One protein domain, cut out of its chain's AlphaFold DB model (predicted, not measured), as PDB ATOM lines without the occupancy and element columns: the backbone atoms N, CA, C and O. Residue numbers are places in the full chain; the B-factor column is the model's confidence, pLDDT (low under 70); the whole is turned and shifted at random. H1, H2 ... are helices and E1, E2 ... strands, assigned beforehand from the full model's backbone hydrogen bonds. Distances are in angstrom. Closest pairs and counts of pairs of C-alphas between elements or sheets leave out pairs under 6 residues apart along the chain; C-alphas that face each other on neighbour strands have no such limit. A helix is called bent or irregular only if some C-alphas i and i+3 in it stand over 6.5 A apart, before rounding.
ATOM      1  N   MET A   1      75.786 -11.862  17.359       84.12
ATOM      2  CA  MET A   1      76.786 -12.786  17.930       84.12
ATOM      3  C   MET A   1      76.082 -14.056  18.399       84.12
ATOM      4  O   MET A   1      75.188 -13.954  19.232       84.12
ATOM      5  N   LYS A   2      76.423 -15.218  17.827       92.81
ATOM      6  CA  LYS A   2      75.850 -16.540  18.161       92.81
ATOM      7  C   LYS A   2      76.837 -17.331  19.027       92.81
ATOM      8  O   LYS A   2      78.030 -17.290  18.745       92.81
ATOM      9  N   LEU A   3      76.362 -18.026  20.061       94.69
ATOM     10  CA  LEU A   3      77.171 -18.988  20.820       94.69
ATOM     11  C   LEU A   3      77.066 -20.357  20.140       94.69
ATOM     12  O   LEU A   3      75.953 -20.811  19.889       94.69
ATOM     13  N   LEU A   4      78.201 -20.984  19.839       96.00
ATOM     14  CA  LEU A   4      78.262 -22.307  19.217       96.00
ATOM     15  C   LEU A   4      78.687 -23.343  20.258       96.00
ATOM     16  O   LEU A   4      79.756 -23.212  20.855       96.00
ATOM     17  N   ILE A   5      77.857 -24.360  20.478       94.50
ATOM     18  CA  ILE A   5      78.130 -25.466  21.404       94.50
ATOM     19  C   ILE A   5      78.531 -26.707  20.599       94.50
ATOM     20  O   ILE A   5      79.527 -27.355  20.923       94.50
ATOM     21  N   ALA A   6      77.812 -26.981  19.514       94.19
ATOM     22  CA  ALA A   6      78.039 -28.079  18.584       94.19
ATOM     23  C   ALA A   6      78.415 -27.576  17.179       94.19
ATOM     24  O   ALA A   6      78.202 -26.411  16.840       94.19
ATOM     25  N   VAL A   7      78.962 -28.457  16.336       93.12
ATOM     26  CA  VAL A   7      79.304 -28.122  14.937       93.12
ATOM     27  C   VAL A   7      78.042 -27.860  14.113       93.12
ATOM     28  O   VAL A   7      78.001 -26.930  13.305       93.12
ATOM     29  N   SER A   8      76.975 -28.616  14.374       94.00
ATOM     30  CA  SER A   8      75.657 -28.426  13.764       94.00
ATOM     31  C   SER A   8      74.986 -27.100  14.154       94.00
ATOM     32  O   SER A   8      74.075 -26.652  13.461       94.00
ATOM     33  N   ASP A   9      75.480 -26.377  15.168       94.88
ATOM     34  CA  ASP A   9      75.018 -25.009  15.439       94.88
ATOM     35  C   ASP A   9      75.469 -24.014  14.356       94.88
ATOM     36  O   ASP A   9      74.929 -22.910  14.278       94.88
ATOM     37  N   ILE A  10      76.458 -24.343  13.519       95.12
ATOM     38  CA  ILE A  10      76.968 -23.425  12.489       95.12
ATOM     39  C   ILE A  10      75.973 -23.286  11.332       95.12
ATOM     40  O   ILE A  10      75.695 -22.173  10.884       95.12
ATOM     41  N   THR A  11      75.423 -24.409  10.864       91.69
ATOM     42  CA  THR A  11      74.474 -24.473   9.749       91.69
ATOM     43  C   THR A  11      73.393 -25.516  10.013       91.69
ATOM     44  O   THR A  11      73.679 -26.590  10.531       91.69
ATOM     45  N   SER A  12      72.156 -25.202   9.628       84.56
ATOM     46  CA  SER A  12      71.005 -26.110   9.718       84.56
ATOM     47  C   SER A  12      70.949 -27.145   8.593       84.56
ATOM     48  O   SER A  12      70.076 -28.011   8.602       84.56
ATOM     49  N   ASP A  13      71.836 -27.034   7.607       89.38
ATOM     50  CA  ASP A  13      71.847 -27.900   6.434       89.38
ATOM     51  C   ASP A  13      72.508 -29.257   6.742       89.38
ATOM     52  O   ASP A  13      73.293 -29.361   7.690       89.38
ATOM     53  N   PRO A  14      72.276 -30.302   5.917       86.75
ATOM     54  CA  PRO A  14      72.852 -31.637   6.127       86.75
ATOM     55  C   PRO A  14      74.380 -31.663   6.297       86.75
ATOM     56  O   PRO A  14      74.910 -32.549   6.963       86.75
ATOM     57  N   VAL A  15      75.080 -30.662   5.754       84.56
ATOM     58  CA  VAL A  15      76.529 -30.469   5.917       84.56
ATOM     59  C   VAL A  15      76.931 -30.347   7.391       84.56
ATOM     60  O   VAL A  15      77.945 -30.911   7.793       84.56
ATOM     61  N   GLY A  16      76.144 -29.645   8.215       86.62
ATOM     62  CA  GLY A  16      76.440 -29.480   9.641       86.62
ATOM     63  C   GLY A  16      76.419 -30.813  10.392       86.62
ATOM     64  O   GLY A  16      77.323 -31.094  11.177       86.62
ATOM     65  N   ALA A  17      75.434 -31.662  10.086       88.88
ATOM     66  CA  ALA A  17      75.315 -33.002  10.658       88.88
ATOM     67  C   ALA A  17      76.415 -33.955  10.156       88.88
ATOM     68  O   ALA A  17      76.944 -34.755  10.925       88.88
ATOM     69  N   GLU A  18      76.793 -33.868   8.877       89.62
ATOM     70  CA  GLU A  18      77.905 -34.655   8.331       89.62
ATOM     71  C   GLU A  18      79.227 -34.302   9.019       89.62
ATOM     72  O   GLU A  18      79.961 -35.198   9.441       89.62
ATOM     73  N   LEU A  19      79.512 -33.009   9.187       90.25
ATOM     74  CA  LEU A  19      80.706 -32.567   9.897       90.25
ATOM     75  C   LEU A  19      80.691 -33.047  11.344       90.25
ATOM     76  O   LEU A  19      81.663 -33.651  11.772       90.25
ATOM     77  N   GLU A  20      79.585 -32.883  12.067       92.00
ATOM     78  CA  GLU A  20      79.454 -33.384  13.438       92.00
ATOM     79  C   GLU A  20      79.755 -34.893  13.548       92.00
ATOM     80  O   GLU A  20      80.533 -35.302  14.411       92.00
ATOM     81  N   ASN A  21      79.261 -35.715  12.615       91.12
ATOM     82  CA  ASN A  21      79.591 -37.146  12.547       91.12
ATOM     83  C   ASN A  21      81.087 -37.409  12.311       91.12
ATOM     84  O   ASN A  21      81.671 -38.302  12.933       91.12
ATOM     85  N   ILE A  22      81.731 -36.629  11.438       90.75
ATOM     86  CA  ILE A  22      83.184 -36.701  11.238       90.75
ATOM     87  C   ILE A  22      83.903 -36.321  12.538       90.75
ATOM     88  O   ILE A  22      84.796 -37.050  12.970       90.75
ATOM     89  N   GLY A  23      83.487 -35.238  13.197       91.81
ATOM     90  CA  GLY A  23      84.014 -34.803  14.490       91.81
ATOM     91  C   GLY A  23      83.953 -35.905  15.544       91.81
ATOM     92  O   GLY A  23      84.970 -36.202  16.171       91.81
ATOM     93  N   TYR A  24      82.819 -36.603  15.658       91.75
ATOM     94  CA  TYR A  24      82.683 -37.766  16.537       91.75
ATOM     95  C   TYR A  24      83.707 -38.862  16.226       91.75
ATOM     96  O   TYR A  24      84.369 -39.351  17.141       91.75
ATOM     97  N   SER A  25      83.897 -39.209  14.948       89.12
ATOM     98  CA  SER A  25      84.883 -40.222  14.536       89.12
ATOM     99  C   SER A  25      86.334 -39.829  14.850       89.12
ATOM    100  O   SER A  25      87.190 -40.691  15.039       89.12
ATOM    101  N   LEU A  26      86.602 -38.524  14.942       91.44
ATOM    102  CA  LEU A  26      87.913 -37.944  15.226       91.44
ATOM    103  C   LEU A  26      88.105 -37.593  16.714       91.44
ATOM    104  O   LEU A  26      89.138 -37.034  17.084       91.44
ATOM    105  N   GLY A  27      87.129 -37.883  17.581       91.62
ATOM    106  CA  GLY A  27      87.186 -37.499  18.996       91.62
ATOM    107  C   GLY A  27      87.222 -35.979  19.202       91.62
ATOM    108  O   GLY A  27      87.917 -35.490  20.094       91.62
ATOM    109  N   VAL A  28      86.534 -35.231  18.339       93.81
ATOM    110  CA  VAL A  28      86.308 -33.781  18.428       93.81
ATOM    111  C   VAL A  28      84.802 -33.584  18.585       93.81
ATOM    112  O   VAL A  28      84.073 -33.484  17.600       93.81
ATOM    113  N   MET A  29      84.317 -33.640  19.826       90.50
ATOM    114  CA  MET A  29      82.897 -33.865  20.122       90.50
ATOM    115  C   MET A  29      82.065 -32.583  20.111       90.50
ATOM    116  O   MET A  29      80.848 -32.644  19.976       90.50
ATOM    117  N   ASN A  30      82.687 -31.425  20.320       93.50
ATOM    118  CA  ASN A  30      81.989 -30.149  20.438       93.50
ATOM    119  C   ASN A  30      82.897 -28.974  20.040       93.50
ATOM    120  O   ASN A  30      84.087 -29.136  19.759       93.50
ATOM    121  N   MET A  31      82.342 -27.762  20.045       95.12
ATOM    122  CA  MET A  31      83.086 -26.562  19.655       95.12
ATOM    123  C   MET A  31      84.212 -26.194  20.630       95.12
ATOM    124  O   MET A  31      85.181 -25.562  20.216       95.12
ATOM    125  N   ARG A  32      84.143 -26.611  21.901       93.69
ATOM    126  CA  ARG A  32      85.254 -26.441  22.849       93.69
ATOM    127  C   ARG A  32      86.449 -27.313  22.455       93.69
ATOM    128  O   ARG A  32      87.571 -26.824  22.498       93.69
ATOM    129  N   ASP A  33      86.228 -28.550  22.014       94.31
ATOM    130  CA  ASP A  33      87.311 -29.409  21.513       94.31
ATOM    131  C   ASP A  33      87.940 -28.828  20.238       94.31
ATOM    132  O   ASP A  33      89.159 -28.835  20.079       94.31
ATOM    133  N   VAL A  34      87.108 -28.267  19.350       95.12
ATOM    134  CA  VAL A  34      87.571 -27.529  18.164       95.12
ATOM    135  C   VAL A  34      88.479 -26.371  18.577       95.12
ATOM    136  O   VAL A  34      89.564 -26.219  18.018       95.12
ATOM    137  N   LEU A  35      88.061 -25.580  19.569       92.44
ATOM    138  CA  LEU A  35      88.836 -24.446  20.064       92.44
ATOM    139  C   LEU A  35      90.184 -24.879  20.643       92.44
ATOM    140  O   LEU A  35      91.201 -24.306  20.269       92.44
ATOM    141  N   LEU A  36      90.203 -25.917  21.481       91.94
ATOM    142  CA  LEU A  36      91.429 -26.454  22.081       91.94
ATOM    143  C   LEU A  36      92.465 -26.877  21.037       91.94
ATOM    144  O   LEU A  36      93.661 -26.672  21.226       91.94
ATOM    145  N   LEU A  37      92.015 -27.462  19.925       92.38
ATOM    146  CA  LEU A  37      92.912 -27.885  18.851       92.38
ATOM    147  C   LEU A  37      93.561 -26.692  18.141       92.38
ATOM    148  O   LEU A  37      94.737 -26.758  17.782       92.38
ATOM    149  N   ILE A  38      92.819 -25.601  17.938       89.38
ATOM    150  CA  ILE A  38      93.302 -24.445  17.169       89.38
ATOM    151  C   ILE A  38      93.897 -23.326  18.031       89.38
ATOM    152  O   ILE A  38      94.536 -22.424  17.497       89.38
ATOM    153  N   GLU A  39      93.713 -23.353  19.347       85.88
ATOM    154  CA  GLU A  39      94.212 -22.326  20.267       85.88
ATOM    155  C   GLU A  39      95.727 -22.078  20.134       85.88
ATOM    156  O   GLU A  39      96.112 -20.909  19.996       85.88
ATOM    157  N   PRO A  40      96.595 -23.112  20.034       79.69
ATOM    158  CA  PRO A  40      98.024 -22.898  19.800       79.69
ATOM    159  C   PRO A  40      98.325 -22.126  18.506       79.69
ATOM    160  O   PRO A  40      99.358 -21.470  18.403       79.69
ATOM    161  N   TRP A  41      97.425 -22.185  17.522       72.56
ATOM    162  CA  TRP A  41      97.567 -21.530  16.220       72.56
ATOM    163  C   TRP A  41      97.103 -20.082  16.241       72.56
ATOM    164  O   TRP A  41      97.734 -19.228  15.623       72.56
ATOM    165  N   ILE A  42      96.022 -19.806  16.971       70.44
ATOM    166  CA  ILE A  42      95.555 -18.436  17.196       70.44
ATOM    167  C   ILE A  42      96.622 -17.648  17.967       70.44
ATOM    168  O   ILE A  42      96.901 -16.505  17.623       70.44
ATOM    169  N   ALA A  43      97.236 -18.261  18.985       60.94
ATOM    170  CA  ALA A  43      98.224 -17.602  19.836       60.94
ATOM    171  C   ALA A  43      99.573 -17.329  19.140       60.94
ATOM    172  O   ALA A  43     100.313 -16.450  19.573       60.94
ATOM    173  N   ALA A  44      99.907 -18.064  18.074       58.41
ATOM    174  CA  ALA A  44     101.189 -17.963  17.369       58.41
ATOM    175  C   ALA A  44     101.207 -16.919  16.225       58.41
ATOM    176  O   ALA A  44     102.052 -17.005  15.329       58.41
ATOM    177  N   ASP A  45     100.272 -15.961  16.219       53.88
ATOM    178  CA  ASP A  45     100.132 -14.913  15.188       53.88
ATOM    179  C   ASP A  45     100.068 -15.455  13.745       53.88
ATOM    180  O   ASP A  45     100.481 -14.802  12.784       53.88
ATOM    181  N   GLY A  46      99.539 -16.670  13.565       47.97
ATOM    182  CA  GLY A  46      99.289 -17.243  12.243       47.97
ATOM    183  C   GLY A  46     100.536 -17.451  11.379       47.97
ATOM    184  O   GLY A  46     100.390 -17.688  10.175       47.97
ATOM    185  N   GLN A  47     101.754 -17.398  11.945       50.31
ATOM    186  CA  GLN A  47     102.932 -17.848  11.207       50.31
ATOM    187  C   GLN A  47     102.683 -19.292  10.799       50.31
ATOM    188  O   GLN A  47     102.414 -20.149  11.637       50.31
ATOM    189  N   SER A  48     102.679 -19.515   9.486       51.09
ATOM    190  CA  SER A  48     102.293 -20.764   8.846       51.09
ATOM    191  C   SER A  48     103.207 -21.882   9.325       51.09
ATOM    192  O   SER A  48     104.234 -22.159   8.706       51.09
ATOM    193  N   ALA A  49     102.870 -22.509  10.450       52.78
ATOM    194  CA  ALA A  49     103.611 -23.660  10.907       52.78
ATOM    195  C   ALA A  49     103.452 -24.720   9.818       52.78
ATOM    196  O   ALA A  49     102.348 -25.124   9.440       52.78
ATOM    197  N   MET A  50     104.586 -25.090   9.228       61.00
ATOM    198  CA  MET A  50     104.626 -26.155   8.252       61.00
ATOM    199  C   MET A  50     104.193 -27.430   8.962       61.00
ATOM    200  O   MET A  50     104.887 -27.973   9.818       61.00
ATOM    201  N   PHE A  51     103.007 -27.885   8.594       71.00
ATOM    202  CA  PHE A  51     102.448 -29.147   9.019       71.00
ATOM    203  C   PHE A  51     103.239 -30.299   8.397       71.00
ATOM    204  O   PHE A  51     102.935 -30.750   7.292       71.00
ATOM    205  N   SER A  52     104.262 -30.781   9.098       80.62
ATOM    206  CA  SER A  52     104.917 -32.039   8.745       80.62
ATOM    207  C   SER A  52     104.014 -33.193   9.164       80.62
ATOM    208  O   SER A  52     103.898 -33.502  10.350       80.62
ATOM    209  N   ILE A  53     103.349 -33.807   8.187       85.94
ATOM    210  CA  ILE A  53     102.513 -34.987   8.405       85.94
ATOM    211  C   ILE A  53     103.417 -36.217   8.351       85.94
ATOM    212  O   ILE A  53     104.054 -36.487   7.331       85.94
ATOM    213  N   THR A  54     103.461 -36.959   9.448       88.69
ATOM    214  CA  THR A  54     104.186 -38.221   9.585       88.69
ATOM    215  C   THR A  54     103.211 -39.318  10.021       88.69
ATOM    216  O   THR A  54     102.117 -39.009  10.500       88.69
ATOM    217  N   PRO A  55     103.557 -40.607   9.865       88.94
ATOM    218  CA  PRO A  55     102.712 -41.688  10.374       88.94
ATOM    219  C   PRO A  55     102.367 -41.537  11.865       88.94
ATOM    220  O   PRO A  55     101.249 -41.840  12.272       88.94
ATOM    221  N   GLU A  56     103.300 -41.028  12.671       90.56
ATOM    222  CA  GLU A  56     103.179 -40.926  14.128       90.56
ATOM    223  C   GLU A  56     102.208 -39.825  14.575       90.56
ATOM    224  O   GLU A  56     101.644 -39.917  15.663       90.56
ATOM    225  N   ASN A  57     102.002 -38.789  13.753       89.62
ATOM    226  CA  ASN A  57     101.124 -37.664  14.081       89.62
ATOM    227  C   ASN A  57      99.887 -37.552  13.174       89.62
ATOM    228  O   ASN A  57      99.065 -36.663  13.389       89.62
ATOM    229  N   ALA A  58      99.720 -38.445  12.192       90.38
ATOM    230  CA  ALA A  58      98.667 -38.361  11.179       90.38
ATOM    231  C   ALA A  58      97.259 -38.194  11.777       90.38
ATOM    232  O   ALA A  58      96.454 -37.416  11.261       90.38
ATOM    233  N   PHE A  59      96.966 -38.880  12.885       91.81
ATOM    234  CA  PHE A  59      95.676 -38.769  13.565       91.81
ATOM    235  C   PHE A  59      95.446 -37.367  14.150       91.81
ATOM    236  O   PHE A  59      94.460 -36.718  13.806       91.81
ATOM    237  N   GLU A  60      96.386 -36.853  14.946       91.62
ATOM    238  CA  GLU A  60      96.284 -35.509  15.539       91.62
ATOM    239  C   GLU A  60      96.248 -34.409  14.474       91.62
ATOM    240  O   GLU A  60      95.470 -33.460  14.562       91.62
ATOM    241  N   MET A  61      97.015 -34.581  13.399       91.31
ATOM    242  CA  MET A  61      96.993 -33.677  12.253       91.31
ATOM    243  C   MET A  61      95.634 -33.671  11.552       91.31
ATOM    244  O   MET A  61      95.140 -32.614  11.162       91.31
ATOM    245  N   THR A  62      94.993 -34.835  11.431       93.69
ATOM    246  CA  THR A  62      93.638 -34.947  10.876       93.69
ATOM    247  C   THR A  62      92.625 -34.207  11.749       93.69
ATOM    248  O   THR A  62      91.815 -33.444  11.221       93.69
ATOM    249  N   ARG A  63      92.698 -34.372  13.078       94.50
ATOM    250  CA  ARG A  63      91.832 -33.666  14.042       94.50
ATOM    251  C   ARG A  63      91.984 -32.155  13.928       94.50
ATOM    252  O   ARG A  63      90.989 -31.437  13.866       94.50
ATOM    253  N   LEU A  64      93.222 -31.679  13.843       93.25
ATOM    254  CA  LEU A  64      93.520 -30.261  13.713       93.25
ATOM    255  C   LEU A  64      93.019 -29.676  12.388       93.25
ATOM    256  O   LEU A  64      92.357 -28.640  12.396       93.25
ATOM    257  N   PHE A  65      93.267 -30.337  11.253       93.12
ATOM    258  CA  PHE A  65      92.729 -29.874   9.970       93.12
ATOM    259  C   PHE A  65      91.200 -29.869   9.955       93.12
ATOM    260  O   PHE A  65      90.601 -28.928   9.439       93.12
ATOM    261  N   TYR A  66      90.560 -30.865  10.567       95.75
ATOM    262  CA  TYR A  66      89.112 -30.868  10.745       95.75
ATOM    263  C   TYR A  66      88.636 -29.668  11.586       95.75
ATOM    264  O   TYR A  66      87.737 -28.943  11.162       95.75
ATOM    265  N   ALA A  67      89.272 -29.390  12.726       95.75
ATOM    266  CA  ALA A  67      88.933 -28.243  13.571       95.75
ATOM    267  C   ALA A  67      89.113 -26.900  12.835       95.75
ATOM    268  O   ALA A  67      88.242 -26.028  12.892       95.75
ATOM    269  N   LEU A  68      90.198 -26.754  12.067       94.00
ATOM    270  CA  LEU A  68      90.430 -25.589  11.208       94.00
ATOM    271  C   LEU A  68      89.354 -25.455  10.122       94.00
ATOM    272  O   LEU A  68      88.907 -24.340   9.843       94.00
ATOM    273  N   ALA A  69      88.903 -26.563   9.527       94.62
ATOM    274  CA  ALA A  69      87.805 -26.550   8.565       94.62
ATOM    275  C   ALA A  69      86.492 -26.070   9.202       94.62
ATOM    276  O   ALA A  69      85.838 -25.193   8.642       94.62
ATOM    277  N   VAL A  70      86.145 -26.581  10.387       96.50
ATOM    278  CA  VAL A  70      84.941 -26.184  11.141       96.50
ATOM    279  C   VAL A  70      84.945 -24.687  11.451       96.50
ATOM    280  O   VAL A  70      83.945 -24.003  11.239       96.50
ATOM    281  N   ILE A  71      86.074 -24.145  11.904       95.25
ATOM    282  CA  ILE A  71      86.195 -22.717  12.228       95.25
ATOM    283  C   ILE A  71      86.083 -21.851  10.975       95.25
ATOM    284  O   ILE A  71      85.435 -20.806  10.999       95.25
ATOM    285  N   ASN A  72      86.651 -22.299   9.856       94.25
ATOM    286  CA  ASN A  72      86.495 -21.598   8.587       94.25
ATOM    287  C   ASN A  72      85.057 -21.668   8.057       94.25
ATOM    288  O   ASN A  72      84.567 -20.662   7.551       94.25
ATOM    289  N   LEU A  73      84.341 -22.781   8.244       95.69
ATOM    290  CA  LEU A  73      82.907 -22.840   7.959       95.69
ATOM    291  C   LEU A  73      82.121 -21.855   8.840       95.69
ATOM    292  O   LEU A  73      81.260 -21.135   8.338       95.69
ATOM    293  N   ALA A  74      82.436 -21.769  10.137       95.94
ATOM    294  CA  ALA A  74      81.805 -20.804  11.037       95.94
ATOM    295  C   ALA A  74      82.030 -19.358  10.570       95.94
ATOM    296  O   ALA A  74      81.069 -18.598  10.484       95.94
ATOM    297  N   CYS A  75      83.256 -18.989  10.187       94.94
ATOM    298  CA  CYS A  75      83.565 -17.670   9.620       94.94
ATOM    299  C   CYS A  75      82.921 -17.441   8.240       94.94
ATOM    300  O   CYS A  75      82.564 -16.313   7.894       94.94
ATOM    301  N   PHE A  76      82.755 -18.487   7.430       95.19
ATOM    302  CA  PHE A  76      82.021 -18.392   6.172       95.19
ATOM    303  C   PHE A  76      80.551 -18.024   6.427       95.19
ATOM    304  O   PHE A  76      80.041 -17.083   5.821       95.19
ATOM    305  N   MET A  77      79.898 -18.701   7.374       95.56
ATOM    306  CA  MET A  77      78.475 -18.516   7.681       95.56
ATOM    307  C   MET A  77      78.179 -17.278   8.541       95.56
ATOM    308  O   MET A  77      77.113 -16.677   8.416       95.56
ATOM    309  N   LEU A  78      79.096 -16.896   9.433       94.75
ATOM    310  CA  LEU A  78      78.876 -15.898  10.481       94.75
ATOM    311  C   LEU A  78      79.985 -14.839  10.465       94.75
ATOM    312  O   LEU A  78      81.164 -15.145  10.330       94.75
ATOM    313  N   GLU A  79      79.618 -13.572  10.660       94.12
ATOM    314  CA  GLU A  79      80.604 -12.491  10.815       94.12
ATOM    315  C   GLU A  79      81.284 -12.511  12.196       94.12
ATOM    316  O   GLU A  79      82.474 -12.222  12.312       94.12
ATOM    317  N   GLU A  80      80.533 -12.867  13.242       96.00
ATOM    318  CA  GLU A  80      81.000 -12.925  14.632       96.00
ATOM    319  C   GLU A  80      80.249 -14.016  15.410       96.00
ATOM    320  O   GLU A  80      79.012 -14.101  15.376       96.00
ATOM    321  N   PHE A  81      80.995 -14.817  16.167       95.81
ATOM    322  CA  PHE A  81      80.473 -15.888  17.011       95.81
ATOM    323  C   PHE A  81      81.336 -16.084  18.261       95.81
ATOM    324  O   PHE A  81      82.433 -15.542  18.378       95.81
ATOM    325  N   SER A  82      80.821 -16.867  19.202       95.38
ATOM    326  CA  SER A  82      81.522 -17.221  20.432       95.38
ATOM    327  C   SER A  82      81.562 -18.731  20.605       95.38
ATOM    328  O   SER A  82      80.603 -19.418  20.254       95.38
ATOM    329  N   ILE A  83      82.639 -19.232  21.206       94.81
ATOM    330  CA  ILE A  83      82.794 -20.635  21.603       94.81
ATOM    331  C   ILE A  83      83.012 -20.697  23.123       94.81
ATOM    332  O   ILE A  83      83.781 -19.884  23.641       94.81
ATOM    333  N   PRO A  84      82.368 -21.623  23.862       91.56
ATOM    334  CA  PRO A  84      82.657 -21.836  25.279       91.56
ATOM    335  C   PRO A  84      84.146 -22.116  25.509       91.56
ATOM    336  O   PRO A  84      84.687 -23.067  24.946       91.56
ATOM    337  N   SER A  85      84.809 -21.320  26.353       84.69
ATOM    338  CA  SER A  85      86.208 -21.581  26.704       84.69
ATOM    339  C   SER A  85      86.309 -22.637  27.815       84.69
ATOM    340  O   SER A  85      85.302 -23.164  28.318       84.69
ATOM    341  N   MET A  86      87.547 -22.998  28.162       74.94
ATOM    342  CA  MET A  86      87.849 -23.851  29.318       74.94
ATOM    343  C   MET A  86      87.698 -23.109  30.649       74.94
ATOM    344  O   MET A  86      87.436 -23.734  31.675       74.94
ATOM    345  N   GLU A  87      87.833 -21.785  30.635       77.38
ATOM    346  CA  GLU A  87      87.641 -20.949  31.815       77.38
ATOM    347  C   GLU A  87      86.142 -20.845  32.121       77.38
ATOM    348  O   GLU A  87      85.325 -20.448  31.287       77.38
ATOM    349  N   THR A  88      85.753 -21.254  33.329       69.38
ATOM    350  CA  THR A  88      84.344 -21.323  33.733       69.38
ATOM    351  C   THR A  88      83.650 -19.974  33.569       69.38
ATOM    352  O   THR A  88      84.048 -18.987  34.181       69.38
ATOM    353  N   GLY A  89      82.575 -19.954  32.776       68.62
ATOM    354  CA  GLY A  89      81.769 -18.755  32.537       68.62
ATOM    355  C   GLY A  89      82.312 -17.819  31.455       68.62
ATOM    356  O   GLY A  89      81.722 -16.764  31.234       68.62
ATOM    357  N   MET A  90      83.391 -18.193  30.761       80.75
ATOM    358  CA  MET A  90      83.959 -17.402  29.671       80.75
ATOM    359  C   MET A  90      83.685 -18.045  28.306       80.75
ATOM    360  O   MET A  90      83.555 -19.261  28.155       80.75
ATOM    361  N   ALA A  91      83.541 -17.193  27.293       88.19
ATOM    362  CA  ALA A  91      83.414 -17.603  25.903       88.19
ATOM    363  C   ALA A  91      84.428 -16.820  25.074       88.19
ATOM    364  O   ALA A  91      84.501 -15.591  25.171       88.19
ATOM    365  N   GLN A  92      85.200 -17.530  24.259       90.69
ATOM    366  CA  GLN A  92      86.147 -16.912  23.349       90.69
ATOM    367  C   GLN A  92      85.390 -16.370  22.145       90.69
ATOM    368  O   GLN A  92      84.707 -17.109  21.434       90.69
ATOM    369  N   ARG A  93      85.487 -15.055  21.946       92.31
ATOM    370  CA  ARG A  93      84.891 -14.380  20.794       92.31
ATOM    371  C   ARG A  93      85.796 -14.542  19.588       92.31
ATOM    372  O   ARG A  93      87.003 -14.339  19.682       92.31
ATOM    373  N   MET A  94      85.190 -14.856  18.457       91.38
ATOM    374  CA  MET A  94      85.858 -14.960  17.173       91.38
ATOM    375  C   MET A  94      85.130 -14.077  16.170       91.38
ATOM    376  O   MET A  94      83.900 -14.066  16.090       91.38
ATOM    377  N   LYS A  95      85.912 -13.321  15.406       91.62
ATOM    378  CA  LYS A  95      85.414 -12.450  14.349       91.62
ATOM    379  C   LYS A  95      86.055 -12.861  13.038       91.62
ATOM    380  O   LYS A  95      87.249 -13.149  12.996       91.62
ATOM    381  N   ARG A  96      85.267 -12.859  11.968       92.38
ATOM    382  CA  ARG A  96      85.773 -13.034  10.613       92.38
ATOM    383  C   ARG A  96      86.783 -11.926  10.293       92.38
ATOM    384  O   ARG A  96      86.450 -10.744  10.363       92.38
ATOM    385  N   ILE A  97      87.997 -12.326   9.924       89.44
ATOM    386  CA  ILE A  97      89.105 -11.416   9.578       89.44
ATOM    387  C   ILE A  97      89.403 -11.382   8.073       89.44
ATOM    388  O   ILE A  97      89.979 -10.409   7.592       89.44
ATOM    389  N   HIS A  98      88.967 -12.399   7.326       90.94
ATOM    390  CA  HIS A  98      89.102 -12.486   5.873       90.94
ATOM    391  C   HIS A  98      87.730 -12.411   5.187       90.94
ATOM    392  O   HIS A  98      86.701 -12.642   5.825       90.94
ATOM    393  N   PRO A  99      87.656 -12.109   3.880       94.69
ATOM    394  CA  PRO A  99      86.413 -12.218   3.127       94.69
ATOM    395  C   PRO A  99      85.813 -13.629   3.191       94.69
ATOM    396  O   PRO A  99      86.527 -14.629   3.240       94.69
ATOM    397  N   GLN A 100      84.484 -13.717   3.110       95.38
ATOM    398  CA  GLN A 100      83.747 -14.984   3.181       95.38
ATOM    399  C   GLN A 100      84.270 -16.040   2.187       95.38
ATOM    400  O   GLN A 100      84.530 -17.175   2.576       95.38
ATOM    401  N   ALA A 101      84.505 -15.656   0.929       95.25
ATOM    402  CA  ALA A 101      85.024 -16.560  -0.102       95.25
ATOM    403  C   ALA A 101      86.436 -17.105   0.200       95.25
ATOM    404  O   ALA A 101      86.834 -18.137  -0.335       95.25
ATOM    405  N   GLU A 102      87.223 -16.419   1.032       94.38
ATOM    406  CA  GLU A 102      88.535 -16.911   1.456       94.38
ATOM    407  C   GLU A 102      88.384 -18.019   2.501       94.38
ATOM    408  O   GLU A 102      88.993 -19.077   2.365       94.38
ATOM    409  N   HIS A 103      87.490 -17.828   3.474       94.25
ATOM    410  CA  HIS A 103      87.152 -18.852   4.459       94.25
ATOM    411  C   HIS A 103      86.560 -20.114   3.814       94.25
ATOM    412  O   HIS A 103      86.924 -21.220   4.204       94.25
ATOM    413  N   GLU A 104      85.738 -19.977   2.771       95.12
ATOM    414  CA  GLU A 104      85.256 -21.121   1.983       95.12
ATOM    415  C   GLU A 104      86.412 -21.913   1.348       95.12
ATOM    416  O   GLU A 104      86.475 -23.140   1.453       95.12
ATOM    417  N   LYS A 105      87.373 -21.218   0.724       94.19
ATOM    418  CA  LYS A 105      88.563 -21.856   0.139       94.19
ATOM    419  C   LYS A 105      89.402 -22.558   1.202       94.19
ATOM    420  O   LYS A 105      89.821 -23.692   0.982       94.19
ATOM    421  N   MET A 106      89.639 -21.914   2.345       93.00
ATOM    422  CA  MET A 106      90.394 -22.507   3.452       93.00
ATOM    423  C   MET A 106      89.690 -23.748   4.008       93.00
ATOM    424  O   MET A 106      90.324 -24.791   4.145       93.00
ATOM    425  N   MET A 107      88.378 -23.669   4.251       94.25
ATOM    426  CA  MET A 107      87.551 -24.802   4.674       94.25
ATOM    427  C   MET A 107      87.707 -25.987   3.714       94.25
ATOM    428  O   MET A 107      88.059 -27.085   4.147       94.25
ATOM    429  N   ASN A 108      87.510 -25.762   2.413       93.50
ATOM    430  CA  ASN A 108      87.630 -26.806   1.396       93.50
ATOM    431  C   ASN A 108      89.044 -27.398   1.340       93.50
ATOM    432  O   ASN A 108      89.203 -28.617   1.265       93.50
ATOM    433  N   ASN A 109      90.077 -26.557   1.439       93.38
ATOM    434  CA  ASN A 109      91.465 -27.008   1.476       93.38
ATOM    435  C   ASN A 109      91.730 -27.913   2.684       93.38
ATOM    436  O   ASN A 109      92.347 -28.965   2.530       93.38
ATOM    437  N   TYR A 110      91.255 -27.543   3.874       93.06
ATOM    438  CA  TYR A 110      91.451 -28.342   5.081       93.06
ATOM    439  C   TYR A 110      90.656 -29.653   5.058       93.06
ATOM    440  O   TYR A 110      91.213 -30.695   5.397       93.06
ATOM    441  N   LEU A 111      89.411 -29.654   4.570       91.75
ATOM    442  CA  LEU A 111      88.652 -30.898   4.367       91.75
ATOM    443  C   LEU A 111      89.320 -31.817   3.336       91.75
ATOM    444  O   LEU A 111      89.361 -33.035   3.524       91.75
ATOM    445  N   PHE A 112      89.912 -31.250   2.282       91.44
ATOM    446  CA  PHE A 112      90.731 -32.016   1.348       91.44
ATOM    447  C   PHE A 112      91.955 -32.636   2.042       91.44
ATOM    448  O   PHE A 112      92.257 -33.806   1.806       91.44
ATOM    449  N   GLN A 113      92.628 -31.908   2.945       91.12
ATOM    450  CA  GLN A 113      93.726 -32.469   3.746       91.12
ATOM    451  C   GLN A 113      93.260 -33.623   4.636       91.12
ATOM    452  O   GLN A 113      93.908 -34.667   4.645       91.12
ATOM    453  N   VAL A 114      92.116 -33.483   5.312       92.00
ATOM    454  CA  VAL A 114      91.499 -34.564   6.100       92.00
ATOM    455  C   VAL A 114      91.281 -35.803   5.227       92.00
ATOM    456  O   VAL A 114      91.718 -36.898   5.583       92.00
ATOM    457  N   GLY A 115      90.678 -35.642   4.043       90.75
ATOM    458  CA  GLY A 115      90.467 -36.737   3.089       90.75
ATOM    459  C   GLY A 115      91.768 -37.389   2.607       90.75
ATOM    460  O   GLY A 115      91.860 -38.615   2.507       90.75
ATOM    461  N   ARG A 116      92.803 -36.585   2.352       91.75
ATOM    462  CA  ARG A 116      94.117 -37.064   1.910       91.75
ATOM    463  C   ARG A 116      94.820 -37.886   2.990       91.75
ATOM    464  O   ARG A 116      95.285 -38.983   2.695       91.75
ATOM    465  N   ILE A 117      94.880 -37.379   4.223       90.44
ATOM    466  CA  ILE A 117      95.562 -38.051   5.340       90.44
ATOM    467  C   ILE A 117      94.829 -39.346   5.698       90.44
ATOM    468  O   ILE A 117      95.460 -40.395   5.816       90.44
ATOM    469  N   THR A 118      93.496 -39.306   5.790       88.38
ATOM    470  CA  THR A 118      92.691 -40.504   6.084       88.38
ATOM    471  C   THR A 118      92.907 -41.615   5.058       88.38
ATOM    472  O   THR A 118      93.139 -42.762   5.438       88.38
ATOM    473  N   SER A 119      92.941 -41.264   3.770       87.88
ATOM    474  CA  SER A 119      93.208 -42.217   2.686       87.88
ATOM    475  C   SER A 119      94.643 -42.755   2.709       87.88
ATOM    476  O   SER A 119      94.856 -43.947   2.511       87.88
ATOM    477  N   GLN A 120      95.633 -41.891   2.949       89.06
ATOM    478  CA  GLN A 120      97.052 -42.255   2.914       89.06
ATOM    479  C   GLN A 120      97.459 -43.174   4.071       89.06
ATOM    480  O   GLN A 120      98.257 -44.087   3.872       89.06
TER     481      GLN A 120
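Overview. This is residues 1 to 120 of the 130 residues of an uncharacterized protein of Candidatus Collierbacteria bacterium GW2011_GWE1_46_18 (UniProt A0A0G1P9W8). Two long helices, H3 and H4, lie side by side and run opposite ways as the core; H2 crosses H3 on the side away from H4, and H1 lies off another side of H3. A small hairpin of two strands, E1 and E2, sits near residues 71 to 75 of H3 and residues 31 to 35 of H2, while residues 42 to 48, of which 42 to 43 belong to H2 and 44 to 48 to the long link from H2 to H3, stick out. The printed part has 120 residues, with four named helices and two named strands in the order H1 H2 H3 E1 E2 H4; the sheet order is E1 - E2, antiparallel, and the class is mostly helix. The whole is compact, with a radius of gyration of the C-alphas of 13.7 A and a rounded outline of 39 by 33 by 30 A.

Arrangement. Residues 2 to 3 pair in parallel with residues 81 to 82 of E1, residues 80 to 84. H1, residues 14 to 25, only just touches the hub H3, residues 58 to 77, with 3 pairs of C-alphas within 8 A; the closest are those of Gly 23 and Tyr 66, 7.4 A apart. Their lines stand at a shallow tilt of 25 degrees, opposite ways. H2, residues 31 to 43, touches H3 with its residues 34 to 38 alone, about perpendicular at 85 degrees; the closest C-alphas are those of Val 34 and Ala 67, 4.8 A apart. H2 is irregular: C-alphas 37 and 40 are 7.2 A apart. The closest C-alphas of H2 and E1 are those of Arg 32 and Pro 84, 5.8 A apart. E1 and E2, residues 91 to 95, form a hairpin, with N 83 and O 92 at 3.0 A and N 94 and O 81 at 2.8 A, within hydrogen-bond range. H4, residues 100 to 120, touches H3 at a shallow tilt of 21 degrees, opposite ways; the closest C-alphas are those of Ala 69 and Met 107, 4.3 A apart. H1 and H4 are apart, as are H2 and H4. Every O i to N i+4 pair is within hydrogen-bond range in H1, H3 and H4, and 7 of 9 are in H2.

Along the chain. H1 begins at C-alpha 14 (72.852, -31.637, 6.127) and is 17.0 A long from first to last C-alpha; H2 is 17.6 A. H3 is 28.5 A long and begins at C-alpha 58 (98.667, -38.361, 11.179). E1 measures 14.0 A and E2 12.8 A. H4, 30.3 A, ends at C-alpha 120 (97.052, -42.255, 2.914).

Size, cuts and confidence. The C-alphas farthest apart, those of Gly 89 and Gln 120, are 40.8 A apart. The printed part has no cut, and the link from H2 to H3, 14 residues, is long. Mean pLDDT of the printed part is 88.2; residues 43 to 50 and 88 to 89 are under 70.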